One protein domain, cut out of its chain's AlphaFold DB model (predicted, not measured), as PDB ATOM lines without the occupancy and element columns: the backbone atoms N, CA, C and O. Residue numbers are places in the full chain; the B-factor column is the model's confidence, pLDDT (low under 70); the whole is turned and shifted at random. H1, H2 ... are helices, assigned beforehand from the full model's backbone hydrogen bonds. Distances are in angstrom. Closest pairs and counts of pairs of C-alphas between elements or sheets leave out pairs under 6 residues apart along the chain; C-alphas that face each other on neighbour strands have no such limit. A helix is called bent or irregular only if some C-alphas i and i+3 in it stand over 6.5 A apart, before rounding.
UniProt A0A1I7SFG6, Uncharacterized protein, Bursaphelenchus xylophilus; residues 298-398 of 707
ATOM      1  N   ALA A 298      37.602   3.034  42.748       44.56
ATOM      2  CA  ALA A 298      37.245   3.810  41.562       44.56
ATOM      3  C   ALA A 298      36.888   5.271  41.894       44.56
ATOM      4  O   ALA A 298      37.306   6.171  41.173       44.56
ATOM      5  N   TYR A 299      36.200   5.530  43.014       47.38
ATOM      6  CA  TYR A 299      35.841   6.894  43.433       47.38
ATOM      7  C   TYR A 299      37.055   7.691  43.941       47.38
ATOM      8  O   TYR A 299      37.156   8.894  43.715       47.38
ATOM      9  N   ASN A 300      38.028   7.027  44.577       57.00
ATOM     10  CA  ASN A 300      39.313   7.665  44.881       57.00
ATOM     11  C   ASN A 300      40.146   7.913  43.612       57.00
ATOM     12  O   ASN A 300      40.844   8.924  43.532       57.00
ATOM     13  N   ASN A 301      40.070   7.021  42.621       64.19
ATOM     14  CA  ASN A 301      40.779   7.166  41.352       64.19
ATOM     15  C   ASN A 301      40.211   8.315  40.505       64.19
ATOM     16  O   ASN A 301      41.004   9.116  40.025       64.19
ATOM     17  N   THR A 302      38.885   8.473  40.388       80.50
ATOM     18  CA  THR A 302      38.282   9.605  39.652       80.50
ATOM     19  C   THR A 302      38.615  10.952  40.287       80.50
ATOM     20  O   THR A 302      38.984  11.878  39.573       80.50
ATOM     21  N   TRP A 303      38.593  11.062  41.621       83.88
ATOM     22  CA  TRP A 303      39.070  12.269  42.311       83.88
ATOM     23  C   TRP A 303      40.558  12.533  42.065       83.88
ATOM     24  O   TRP A 303      40.965  13.682  41.921       83.88
ATOM     25  N   THR A 304      41.383  11.485  42.036       86.31
ATOM     26  CA  THR A 304      42.828  11.626  41.815       86.31
ATOM     27  C   THR A 304      43.130  12.065  40.378       86.31
ATOM     28  O   THR A 304      43.955  12.957  40.199       86.31
ATOM     29  N   ALA A 305      42.430  11.505  39.385       90.25
ATOM     30  CA  ALA A 305      42.506  11.916  37.983       90.25
ATOM     31  C   ALA A 305      42.098  13.387  37.818       90.25
ATOM     32  O   ALA A 305      42.932  14.208  37.453       90.25
ATOM     33  N   ALA A 306      40.890  13.748  38.259       90.56
ATOM     34  CA  ALA A 306      40.361  15.112  38.218       90.56
ATOM     35  C   ALA A 306      41.263  16.160  38.896       90.56
ATOM     36  O   ALA A 306      41.427  17.273  38.399       90.56
ATOM     37  N   ILE A 307      41.890  15.816  40.030       91.12
ATOM     38  CA  ILE A 307      42.894  16.681  40.669       91.12
ATOM     39  C   ILE A 307      44.103  16.873  39.746       91.12
ATOM     40  O   ILE A 307      44.569  18.000  39.598       91.12
ATOM     41  N   CYS A 308      44.608  15.808  39.125       91.38
ATOM     42  CA  CYS A 308      45.782  15.872  38.255       91.38
ATOM     43  C   CYS A 308      45.488  16.608  36.937       91.38
ATOM     44  O   CYS A 308      46.249  17.507  36.601       91.38
ATOM     45  N   GLU A 309      44.357  16.348  36.273       93.31
ATOM     46  CA  GLU A 309      43.843  17.127  35.128       93.31
ATOM     47  C   GLU A 309      43.713  18.625  35.471       93.31
ATOM     48  O   GLU A 309      44.118  19.522  34.725       93.31
ATOM     49  N   ALA A 310      43.155  18.937  36.647       94.81
ATOM     50  CA  ALA A 310      43.009  20.316  37.093       94.81
ATOM     51  C   ALA A 310      44.368  20.995  37.347       94.81
ATOM     52  O   ALA A 310      44.480  22.209  37.126       94.81
ATOM     53  N   MET A 311      45.368  20.223  37.792       93.06
ATOM     54  CA  MET A 311      46.720  20.659  38.153       93.06
ATOM     55  C   MET A 311      47.710  20.725  36.992       93.06
ATOM     56  O   MET A 311      48.593  21.573  37.043       93.06
ATOM     57  N   GLU A 312      47.580  19.883  35.970       94.19
ATOM     58  CA  GLU A 312      48.505  19.745  34.838       94.19
ATOM     59  C   GLU A 312      49.015  21.089  34.266       94.19
ATOM     60  O   GLU A 312      50.224  21.323  34.331       94.19
ATOM     61  N   PRO A 313      48.168  22.056  33.842       93.75
ATOM     62  CA  PRO A 313      48.635  23.344  33.300       93.75
ATOM     63  C   PRO A 313      49.259  24.299  34.339       93.75
ATOM     64  O   PRO A 313      49.633  25.428  34.010       93.75
ATOM     65  N   PHE A 314      49.342  23.885  35.603       92.88
ATOM     66  CA  PHE A 314      49.936  24.633  36.711       92.88
ATOM     67  C   PHE A 314      51.137  23.911  37.342       92.88
ATOM     68  O   PHE A 314      51.900  24.539  38.074       92.88
ATOM     69  N   VAL A 315      51.319  22.611  37.085       91.81
ATOM     70  CA  VAL A 315      52.132  21.722  37.930       91.81
ATOM     71  C   VAL A 315      53.620  22.085  37.952       91.81
ATOM     72  O   VAL A 315      54.263  21.978  38.993       91.81
ATOM     73  N   THR A 316      54.131  22.617  36.839       87.88
ATOM     74  CA  THR A 316      55.506  23.119  36.674       87.88
ATOM     75  C   THR A 316      55.739  24.504  37.289       87.88
ATOM     76  O   THR A 316      56.885  24.881  37.517       87.88
ATOM     77  N   LYS A 317      54.673  25.266  37.573       90.44
ATOM     78  CA  LYS A 317      54.733  26.584  38.235       90.44
ATOM     79  C   LYS A 317      54.590  26.476  39.752       90.44
ATOM     80  O   LYS A 317      55.101  27.318  40.485       90.44
ATOM     81  N   MET A 318      53.886  25.446  40.226       90.88
ATOM     82  CA  MET A 318      53.673  25.202  41.652       90.88
ATOM     83  C   MET A 318      54.962  24.731  42.324       90.88
ATOM     84  O   MET A 318      55.553  23.725  41.935       90.88
ATOM     85  N   LYS A 319      55.363  25.437  43.377       89.31
ATOM     86  CA  LYS A 319      56.553  25.147  44.177       89.31
ATOM     87  C   LYS A 319      56.192  24.247  45.363       89.31
ATOM     88  O   LYS A 319      55.035  24.088  45.769       89.31
ATOM     89  N   CYS A 320      57.207  23.614  45.943       81.06
ATOM     90  CA  CYS A 320      57.055  22.821  47.162       81.06
ATOM     91  C   CYS A 320      57.221  23.706  48.406       81.06
ATOM     92  O   CYS A 320      58.253  23.662  49.067       81.06
ATOM     93  N   GLY A 321      56.205  24.512  48.736       81.50
ATOM     94  CA  GLY A 321      56.279  25.435  49.871       81.50
ATOM     95  C   GLY A 321      54.939  25.985  50.363       81.50
ATOM     96  O   GLY A 321      53.878  25.392  50.164       81.50
ATOM     97  N   LYS A 322      55.022  27.127  51.056       83.69
ATOM     98  CA  LYS A 322      53.898  28.013  51.407       83.69
ATOM     99  C   LYS A 322      54.009  29.344  50.646       83.69
ATOM    100  O   LYS A 322      53.820  30.409  51.224       83.69
ATOM    101  N   ASP A 323      54.404  29.297  49.382       92.31
ATOM    102  CA  ASP A 323      54.419  30.474  48.522       92.31
ATOM    103  C   ASP A 323      52.993  30.860  48.098       92.31
ATOM    104  O   ASP A 323      52.133  30.006  47.859       92.31
ATOM    105  N   GLU A 324      52.735  32.166  48.008       93.94
ATOM    106  CA  GLU A 324      51.404  32.678  47.669       93.94
ATOM    107  C   GLU A 324      50.950  32.276  46.265       93.94
ATOM    108  O   GLU A 324      49.756  32.100  46.040       93.94
ATOM    109  N   GLU A 325      51.878  32.124  45.319       93.94
ATOM    110  CA  GLU A 325      51.575  31.703  43.951       93.94
ATOM    111  C   GLU A 325      50.960  30.298  43.951       93.94
ATOM    112  O   GLU A 325      49.830  30.115  43.494       93.94
ATOM    113  N   THR A 326      51.630  29.327  44.571       93.75
ATOM    114  CA  THR A 326      51.112  27.966  44.761       93.75
ATOM    115  C   THR A 326      49.798  27.952  45.541       93.75
ATOM    116  O   THR A 326      48.887  27.201  45.187       93.75
ATOM    117  N   ASP A 327      49.632  28.795  46.566       94.69
ATOM    118  CA  ASP A 327      48.373  28.861  47.319       94.69
ATOM    119  C   ASP A 327      47.206  29.466  46.501       94.69
ATOM    120  O   ASP A 327      46.069  28.980  46.585       94.69
ATOM    121  N   ARG A 328      47.473  30.454  45.634       96.69
ATOM    122  CA  ARG A 328      46.509  30.989  44.651       96.69
ATOM    123  C   ARG A 328      46.160  29.932  43.594       96.69
ATOM    124  O   ARG A 328      44.976  29.712  43.327       96.69
ATOM    125  N   LEU A 329      47.152  29.208  43.067       96.25
ATOM    126  CA  LEU A 329      46.959  28.098  42.121       96.25
ATOM    127  C   LEU A 329      46.103  26.975  42.734       96.25
ATOM    128  O   LEU A 329      45.155  26.517  42.099       96.25
ATOM    129  N   TRP A 330      46.326  26.609  44.004       96.44
ATOM    130  CA  TRP A 330      45.455  25.683  44.747       96.44
ATOM    131  C   TRP A 330      44.000  26.169  44.873       96.44
ATOM    132  O   TRP A 330      43.091  25.346  44.994       96.44
ATOM    133  N   GLY A 331      43.757  27.483  44.821       96.94
ATOM    134  CA  GLY A 331      42.416  28.059  44.695       96.94
ATOM    135  C   GLY A 331      41.776  27.775  43.332       96.94
ATOM    136  O   GLY A 331      40.645  27.293  43.278       96.94
ATOM    137  N   LEU A 332      42.512  27.995  42.238       97.19
ATOM    138  CA  LEU A 332      42.047  27.711  40.872       97.19
ATOM    139  C   LEU A 332      41.809  26.211  40.636       97.19
ATOM    140  O   LEU A 332      40.816  25.834  40.017       97.19
ATOM    141  N   ILE A 333      42.671  25.347  41.181       96.38
ATOM    142  CA  ILE A 333      42.499  23.886  41.155       96.38
ATOM    143  C   ILE A 333      41.214  23.486  41.887       96.38
ATOM    144  O   ILE A 333      40.410  22.731  41.344       96.38
ATOM    145  N   ALA A 334      40.965  24.040  43.080       96.94
ATOM    146  CA  ALA A 334      39.727  23.782  43.812       96.94
ATOM    147  C   ALA A 334      38.479  24.255  43.044       96.94
ATOM    148  O   ALA A 334      37.477  23.546  43.035       96.94
ATOM    149  N   GLN A 335      38.546  25.395  42.346       97.00
ATOM    150  CA  GLN A 335      37.459  25.864  41.479       97.00
ATOM    151  C   GLN A 335      37.236  24.960  40.256       97.00
ATOM    152  O   GLN A 335      36.086  24.696  39.917       97.00
ATOM    153  N   LYS A 336      38.294  24.457  39.600       97.06
ATOM    154  CA  LYS A 336      38.168  23.485  38.495       97.06
ATOM    155  C   LYS A 336      37.503  22.187  38.963       97.06
ATOM    156  O   LYS A 336      36.502  21.776  38.383       97.06
ATOM    157  N   VAL A 337      38.006  21.589  40.045       95.75
ATOM    158  CA  VAL A 337      37.452  20.343  40.603       95.75
ATOM    159  C   VAL A 337      35.997  20.545  41.052       95.75
ATOM    160  O   VAL A 337      35.155  19.698  40.783       95.75
ATOM    161  N   ALA A 338      35.649  21.697  41.635       96.06
ATOM    162  CA  ALA A 338      34.267  22.021  42.006       96.06
ATOM    163  C   ALA A 338      33.348  22.401  40.818       96.06
ATOM    164  O   ALA A 338      32.139  22.553  41.007       96.06
ATOM    165  N   LYS A 339      33.884  22.548  39.596       95.50
ATOM    166  CA  LYS A 339      33.094  22.597  38.350       95.50
ATOM    167  C   LYS A 339      32.846  21.198  37.778       95.50
ATOM    168  O   LYS A 339      31.754  20.957  37.279       95.50
ATOM    169  N   GLN A 340      33.820  20.287  37.878       94.44
ATOM    170  CA  GLN A 340      33.642  18.871  37.515       94.44
ATOM    171  C   GLN A 340      32.705  18.134  38.493       94.44
ATOM    172  O   GLN A 340      31.916  17.297  38.066       94.44
ATOM    173  N   PHE A 341      32.754  18.477  39.786       94.69
ATOM    174  CA  PHE A 341      31.939  17.883  40.855       94.69
ATOM    175  C   PHE A 341      31.192  18.983  41.634       94.69
ATOM    176  O   PHE A 341      31.710  19.487  42.641       94.69
ATOM    177  N   PRO A 342      29.996  19.405  41.176       93.06
ATOM    178  CA  PRO A 342      29.242  20.505  41.782       93.06
ATOM    179  C   PRO A 342      28.915  20.310  43.268       93.06
ATOM    180  O   PRO A 342      28.833  21.292  44.006       93.06
ATOM    181  N   GLU A 343      28.802  19.065  43.747       92.00
ATOM    182  CA  GLU A 343      28.549  18.751  45.160       92.00
ATOM    183  C   GLU A 343      29.654  19.279  46.093       92.00
ATOM    184  O   GLU A 343      29.432  19.462  47.292       92.00
ATOM    185  N   LEU A 344      30.850  19.547  45.556       91.12
ATOM    186  CA  LEU A 344      32.010  20.004  46.321       91.12
ATOM    187  C   LEU A 344      32.052  21.520  46.533       91.12
ATOM    188  O   LEU A 344      32.815  21.983  47.383       91.12
ATOM    189  N   GLN A 345      31.214  22.301  45.839       92.69
ATOM    190  CA  GLN A 345      31.160  23.762  46.009       92.69
ATOM    191  C   GLN A 345      30.777  24.176  47.442       92.69
ATOM    192  O   GLN A 345      31.221  25.216  47.926       92.69
ATOM    193  N   ALA A 346      30.020  23.336  48.156       91.88
ATOM    194  CA  ALA A 346      29.649  23.562  49.553       91.88
ATOM    195  C   ALA A 346      30.778  23.256  50.566       91.88
ATOM    196  O   ALA A 346      30.686  23.643  51.738       91.88
ATOM    197  N   GLU A 347      31.852  22.558  50.174       93.94
ATOM    198  CA  GLU A 347      32.893  22.134  51.114       93.94
ATOM    199  C   GLU A 347      33.864  23.284  51.437       93.94
ATOM    200  O   GLU A 347      34.907  23.451  50.805       93.94
ATOM    201  N   LYS A 348      33.584  24.020  52.526       93.31
ATOM    202  CA  LYS A 348      34.405  25.132  53.074       93.31
ATOM    203  C   LYS A 348      35.904  24.828  53.294       93.31
ATOM    204  O   LYS A 348      36.660  25.720  53.668       93.31
ATOM    205  N   LYS A 349      36.350  23.575  53.139       96.00
ATOM    206  CA  LYS A 349      37.748  23.129  53.291       96.00
ATOM    207  C   LYS A 349      38.290  22.374  52.065       96.00
ATOM    208  O   LYS A 349      39.382  21.810  52.162       96.00
ATOM    209  N   LEU A 350      37.588  22.405  50.922       94.81
ATOM    210  CA  LEU A 350      37.918  21.664  49.697       94.81
ATOM    211  C   LEU A 350      39.394  21.809  49.311       94.81
ATOM    212  O   LEU A 350      40.109  20.815  49.262       94.81
ATOM    213  N   LYS A 351      39.891  23.043  49.158       96.00
ATOM    214  CA  LYS A 351      41.301  23.349  48.849       96.00
ATOM    215  C   LYS A 351      42.300  22.567  49.718       96.00
ATOM    216  O   LYS A 351      43.192  21.909  49.192       96.00
ATOM    217  N   ARG A 352      42.106  22.557  51.044       94.38
ATOM    218  CA  ARG A 352      42.981  21.844  51.996       94.38
ATOM    219  C   ARG A 352      42.824  20.318  51.914       94.38
ATOM    220  O   ARG A 352      43.785  19.584  52.152       94.38
ATOM    221  N   ARG A 353      41.633  19.827  51.559       94.06
ATOM    222  CA  ARG A 353      41.365  18.404  51.296       94.06
ATOM    223  C   ARG A 353      42.051  17.936  50.009       94.06
ATOM    224  O   ARG A 353      42.748  16.928  50.061       94.06
ATOM    225  N   LEU A 354      41.944  18.688  48.911       94.81
ATOM    226  CA  LEU A 354      42.628  18.396  47.643       94.81
ATOM    227  C   LEU A 354      44.156  18.416  47.816       94.81
ATOM    228  O   LEU A 354      44.806  17.440  47.454       94.81
ATOM    229  N   GLN A 355      44.712  19.432  48.492       94.06
ATOM    230  CA  GLN A 355      46.132  19.478  48.889       94.06
ATOM    231  C   GLN A 355      46.577  18.204  49.635       94.06
ATOM    232  O   GLN A 355      47.648  17.658  49.372       94.06
ATOM    233  N   THR A 356      45.748  17.706  50.560       93.06
ATOM    234  CA  THR A 356      46.051  16.498  51.347       93.06
ATOM    235  C   THR A 356      45.976  15.223  50.497       93.06
ATOM    236  O   THR A 356      46.852  14.364  50.603       93.06
ATOM    237  N   ILE A 357      44.961  15.101  49.632       92.44
ATOM    238  CA  ILE A 357      44.804  13.970  48.702       92.44
ATOM    239  C   ILE A 357      45.986  13.924  47.727       92.44
ATOM    240  O   ILE A 357      46.630  12.881  47.601       92.44
ATOM    241  N   PHE A 358      46.320  15.059  47.108       93.69
ATOM    242  CA  PHE A 358      47.432  15.166  46.169       93.69
ATOM    243  C   PHE A 358      48.778  14.859  46.825       93.69
ATOM    244  O   PHE A 358      49.531  14.055  46.287       93.69
ATOM    245  N   ARG A 359      49.073  15.397  48.021       91.88
ATOM    246  CA  ARG A 359      50.314  15.062  48.746       91.88
ATOM    247  C   ARG A 359      50.446  13.551  48.963       91.88
ATOM    248  O   ARG A 359      51.487  12.974  48.657       91.88
ATOM    249  N   ASN A 360      49.374  12.898  49.414       89.31
ATOM    250  CA  ASN A 360      49.344  11.448  49.629       89.31
ATOM    251  C   ASN A 360      49.419  10.638  48.321       89.31
ATOM    252  O   ASN A 360      49.778   9.460  48.343       89.31
ATOM    253  N   PHE A 361      49.054  11.221  47.179       92.69
ATOM    254  CA  PHE A 361      49.233  10.616  45.860       92.69
ATOM    255  C   PHE A 361      50.664  10.803  45.337       92.69
ATOM    256  O   PHE A 361      51.319   9.807  45.042       92.69
ATOM    257  N   ARG A 362      51.198  12.030  45.357       92.69
ATOM    258  CA  ARG A 362      52.576  12.366  44.971       92.69
ATOM    259  C   ARG A 362      53.620  11.561  45.745       92.69
ATOM    260  O   ARG A 362      54.532  11.021  45.132       92.69
ATOM    261  N   THR A 363      53.463  11.375  47.060       91.50
ATOM    262  CA  THR A 363      54.363  10.500  47.839       91.50
ATOM    263  C   THR A 363      54.334   9.042  47.353       91.50
ATOM    264  O   THR A 363      55.371   8.387  47.344       91.50
ATOM    265  N   ARG A 364      53.183   8.528  46.893       91.88
ATOM    266  CA  ARG A 364      53.078   7.175  46.309       91.88
ATOM    267  C   ARG A 364      53.631   7.104  44.881       91.88
ATOM    268  O   ARG A 364      54.212   6.082  44.531       91.88
ATOM    269  N   ALA A 365      53.487   8.166  44.088       92.25
ATOM    270  CA  ALA A 365      54.087   8.286  42.758       92.25
ATOM    271  C   ALA A 365      55.624   8.302  42.839       92.25
ATOM    272  O   ALA A 365      56.276   7.438  42.260       92.25
ATOM    273  N   LEU A 366      56.196   9.185  43.666       91.12
ATOM    274  CA  LEU A 366      57.641   9.260  43.915       91.12
ATOM    275  C   LEU A 366      58.205   7.933  44.445       91.12
ATOM    276  O   LEU A 366      59.237   7.473  43.966       91.12
ATOM    277  N   ALA A 367      57.497   7.260  45.360       90.31
ATOM    278  CA  ALA A 367      57.897   5.936  45.842       90.31
ATOM    279  C   ALA A 367      57.856   4.847  44.751       90.31
ATOM    280  O   ALA A 367      58.660   3.923  44.791       90.31
ATOM    281  N   ARG A 368      56.958   4.937  43.757       93.56
ATOM    282  CA  ARG A 368      56.973   4.041  42.584       93.56
ATOM    283  C   ARG A 368      58.128   4.369  41.636       93.56
ATOM    284  O   ARG A 368      58.818   3.440  41.223       93.56
ATOM    285  N   LYS A 369      58.381   5.658  41.372       93.50
ATOM    286  CA  LYS A 369      59.499   6.134  40.537       93.50
ATOM    287  C   LYS A 369      60.849   5.674  41.099       93.50
ATOM    288  O   LYS A 369      61.637   5.069  40.382       93.50
ATOM    289  N   ALA A 370      61.062   5.844  42.406       89.06
ATOM    290  CA  ALA A 370      62.265   5.396  43.116       89.06
ATOM    291  C   ALA A 370      62.435   3.861  43.187       89.06
ATOM    292  O   ALA A 370      63.515   3.383  43.520       89.06
ATOM    293  N   LEU A 371      61.389   3.085  42.871       92.00
ATOM    294  CA  LEU A 371      61.430   1.623  42.740       92.00
ATOM    295  C   LEU A 371      61.533   1.160  41.272       92.00
ATOM    296  O   LEU A 371      61.287  -0.013  40.995       92.00
ATOM    297  N   GLY A 372      61.810   2.068  40.326       92.69
ATOM    298  CA  GLY A 372      61.883   1.762  38.890       92.69
ATOM    299  C   GLY A 372      60.562   1.270  38.286       92.69
ATOM    300  O   GLY A 372      60.556   0.644  37.229       92.69
ATOM    301  N   ARG A 373      59.426   1.491  38.962       94.44
ATOM    302  CA  ARG A 373      58.120   0.989  38.518       94.44
ATOM    303  C   ARG A 373      57.471   1.987  37.574       94.44
ATOM    304  O   ARG A 373      57.338   3.154  37.939       94.44
ATOM    305  N   ALA A 374      56.967   1.486  36.446       94.44
ATOM    306  CA  ALA A 374      56.144   2.252  35.516       94.44
ATOM    307  C   ALA A 374      55.077   3.069  36.264       94.44
ATOM    308  O   ALA A 374      54.358   2.554  37.137       94.44
ATOM    309  N   LEU A 375      55.017   4.354  35.943       94.50
ATOM    310  CA  LEU A 375      54.014   5.275  36.444       94.50
ATOM    311  C   LEU A 375      52.771   5.214  35.544       94.50
ATOM    312  O   LEU A 375      52.755   4.555  34.510       94.50
ATOM    313  N   THR A 376      51.696   5.849  35.990       95.19
ATOM    314  CA  THR A 376      50.561   6.220  35.131       95.19
ATOM    315  C   THR A 376      50.660   7.717  34.883       95.19
ATOM    316  O   THR A 376      51.115   8.405  35.790       95.19
ATOM    317  N   ASP A 377      50.126   8.247  33.794       94.19
ATOM    318  CA  ASP A 377      50.222   9.660  33.383       94.19
ATOM    319  C   ASP A 377      49.952  10.638  34.554       94.19
ATOM    320  O   ASP A 377      50.763  11.500  34.887       94.19
ATOM    321  N   HIS A 378      48.877  10.407  35.318       94.69
ATOM    322  CA  HIS A 378      48.548  11.163  36.537       94.69
ATOM    323  C   HIS A 378      49.653  11.159  37.618       94.69
ATOM    324  O   HIS A 378      49.854  12.149  38.319       94.69
ATOM    325  N   GLN A 379      50.365  10.041  37.791       94.62
ATOM    326  CA  GLN A 379      51.508   9.908  38.706       94.62
ATOM    327  C   GLN A 379      52.739  10.648  38.169       94.62
ATOM    328  O   GLN A 379      53.495  11.184  38.973       94.62
ATOM    329  N   GLU A 380      52.922  10.718  36.850       94.69
ATOM    330  CA  GLU A 380      53.991  11.505  36.223       94.69
ATOM    331  C   GLU A 380      53.739  13.002  36.421       94.69
ATOM    332  O   GLU A 380      54.594  13.692  36.977       94.69
ATOM    333  N   ILE A 381      52.515  13.471  36.139       92.94
ATOM    334  CA  ILE A 381      52.038  14.819  36.496       92.94
ATOM    335  C   ILE A 381      52.286  15.093  37.988       92.94
ATOM    336  O   ILE A 381      52.826  16.138  38.354       92.94
ATOM    337  N   ALA A 382      51.961  14.147  38.876       92.81
ATOM    338  CA  ALA A 382      52.198  14.318  40.308       92.81
ATOM    339  C   ALA A 382      53.692  14.400  40.683       92.81
ATOM    340  O   ALA A 382      54.033  15.118  41.626       92.81
ATOM    341  N   CYS A 383      54.583  13.712  39.967       93.94
ATOM    342  CA  CYS A 383      56.032  13.812  40.153       93.94
ATOM    343  C   CYS A 383      56.586  15.181  39.721       93.94
ATOM    344  O   CYS A 383      57.351  15.768  40.487       93.94
ATOM    345  N   LEU A 384      56.121  15.737  38.591       91.44
ATOM    346  CA  LEU A 384      56.531  17.055  38.064       91.44
ATOM    347  C   LEU A 384      56.243  18.244  39.006       91.44
ATOM    348  O   LEU A 384      56.814  19.325  38.843       91.44
ATOM    349  N   TYR A 385      55.362  18.070  39.996       89.69
ATOM    350  CA  TYR A 385      55.033  19.114  40.970       89.69
ATOM    351  C   TYR A 385      56.269  19.563  41.756       89.69
ATOM    352  O   TYR A 385      56.946  18.749  42.392       89.69
ATOM    353  N   GLY A 386      56.503  20.874  41.785       83.25
ATOM    354  CA  GLY A 386      57.690  21.502  42.362       83.25
ATOM    355  C   GLY A 386      58.648  22.082  41.317       83.25
ATOM    356  O   GLY A 386      59.475  22.909  41.692       83.25
ATOM    357  N   GLY A 387      58.514  21.689  40.044       78.88
ATOM    358  CA  GLY A 387      59.396  22.106  38.952       78.88
ATOM    359  C   GLY A 387      60.651  21.237  38.806       78.88
ATOM    360  O   GLY A 387      60.908  20.326  39.601       78.88
ATOM    361  N   GLU A 388      61.443  21.516  37.771       64.62
ATOM    362  CA  GLU A 388      62.717  20.831  37.531       64.62
ATOM    363  C   GLU A 388      63.659  20.999  38.734       64.62
ATOM    364  O   GLU A 388      63.794  22.082  39.302       64.62
ATOM    365  N   GLY A 389      64.280  19.898  39.165       58.34
ATOM    366  CA  GLY A 389      65.100  19.849  40.380       58.34
ATOM    367  C   GLY A 389      64.338  19.503  41.666       58.34
ATOM    368  O   GLY A 389      64.942  18.926  42.564       58.34
ATOM    369  N   ALA A 390      63.017  19.700  41.758       61.16
ATOM    370  CA  ALA A 390      62.270  19.363  42.981       61.16
ATOM    371  C   ALA A 390      62.214  17.853  43.292       61.16
ATOM    372  O   ALA A 390      61.905  17.478  44.428       61.16
ATOM    373  N   GLU A 391      62.507  16.998  42.306       61.34
ATOM    374  CA  GLU A 391      62.743  15.562  42.500       61.34
ATOM    375  C   GLU A 391      64.072  15.289  43.207       61.34
ATOM    376  O   GLU A 391      64.090  14.502  44.152       61.34
ATOM    377  N   LYS A 392      65.152  15.977  42.798       58.59
ATOM    378  CA  LYS A 392      66.451  15.938  43.480       58.59
ATOM    379  C   LYS A 392      66.284  16.382  44.925       58.59
ATOM    380  O   LYS A 392      66.413  15.550  45.813       58.59
ATOM    381  N   THR A 393      65.794  17.603  45.155       56.00
ATOM    382  CA  THR A 393      65.733  18.194  46.502       56.00
ATOM    383  C   THR A 393      64.871  17.391  47.487       56.00
ATOM    384  O   THR A 393      65.065  17.501  48.688       56.00
ATOM    385  N   GLN A 394      63.920  16.565  47.027       58.31
ATOM    386  CA  GLN A 394      63.089  15.715  47.903       58.31
ATOM    387  C   GLN A 394      63.549  14.256  48.019       58.31
ATOM    388  O   GLN A 394      63.059  13.547  48.899       58.31
ATOM    389  N   LEU A 395      64.483  13.811  47.177       55.38
ATOM    390  CA  LEU A 395      65.282  12.608  47.423       55.38
ATOM    391  C   LEU A 395      66.508  12.948  48.288       55.38
ATOM    392  O   LEU A 395      66.829  12.185  49.193       55.38
ATOM    393  N   GLU A 396      67.099  14.128  48.089       48.53
ATOM    394  CA  GLU A 396      68.160  14.741  48.897       48.53
ATOM    395  C   GLU A 396      67.653  15.023  50.323       48.53
ATOM    396  O   GLU A 396      68.166  14.407  51.245       48.53
ATOM    397  N   PHE A 397      66.522  15.716  50.550       45.62
ATOM    398  CA  PHE A 397      65.896  15.804  51.897       45.62
ATOM    399  C   PHE A 397      65.405  14.455  52.489       45.62
ATOM    400  O   PHE A 397      64.831  14.428  53.580       45.62
ATOM    401  N   ALA A 398      65.586  13.329  51.790       45.81
ATOM    402  CA  ALA A 398      65.358  11.975  52.302       45.81
ATOM    403  C   ALA A 398      66.653  11.137  52.435       45.81
ATOM    404  O   ALA A 398      66.581   9.972  52.844       45.81
TER     405      ALA A 398
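What this domain is: This is residues 298 to 398 of the 707 residues of an uncharacterized protein of Bursaphelenchus xylophilus (UniProt A0A1I7SFG6). The long helix H4 runs along a layer of H2, H1 and H5, crossing each nearly at right angles, with H1 between H2 and H5. Short H3 and H6 lie at opposite ends. The printed part has 101 residues, six named helices, H1 to H6, and no named strand; it is all helix and compact, with a radius of gyration of the C-alphas of 13.4 A and spans of 39 by 33 by 21 A.

Where its parts are: H4, residues 350 to 369, runs 28.1 A from C-alpha 350 at (37.918, 21.664, 49.697). H1 is residues 298 to 314, 24.9 A; H2, 324 to 340, 24.7 A; H3, 342 to 346; H5, 377 to 384; H6, 390 to 396, ending at C-alpha 396 (68.160, 14.741, 48.897). H1 is irregular, C-alphas 310 and 313 being 7.4 A apart, and H3 only just, C-alphas 343 and 346 being 6.6 A apart.

How they stand to each other: With residues 358 to 366 alone, H4 touches H5, about perpendicular at 87 degrees; their closest C-alphas, Arg 362 and Ala 382, are 5.1 A apart. H1 touches H2 at a steep tilt of 48 degrees, opposite ways, closest C-alphas Ala 310 and Ile 333, 5.4 A. Every O i to N i+4 pair is within hydrogen-bond range in H2, H5 and H6; H1 has 11 of 13, H4 15 of 16, H3 0 of 1 but 1 of 2 O i to N i+3 pairs.

The domain as a whole: The C-alphas farthest apart, Ala 346 and Gly 372, are 40.3 A apart. The printed part has no cut and no long link. The pLDDT is under 70 at residues 298 to 301 and 388 to 398.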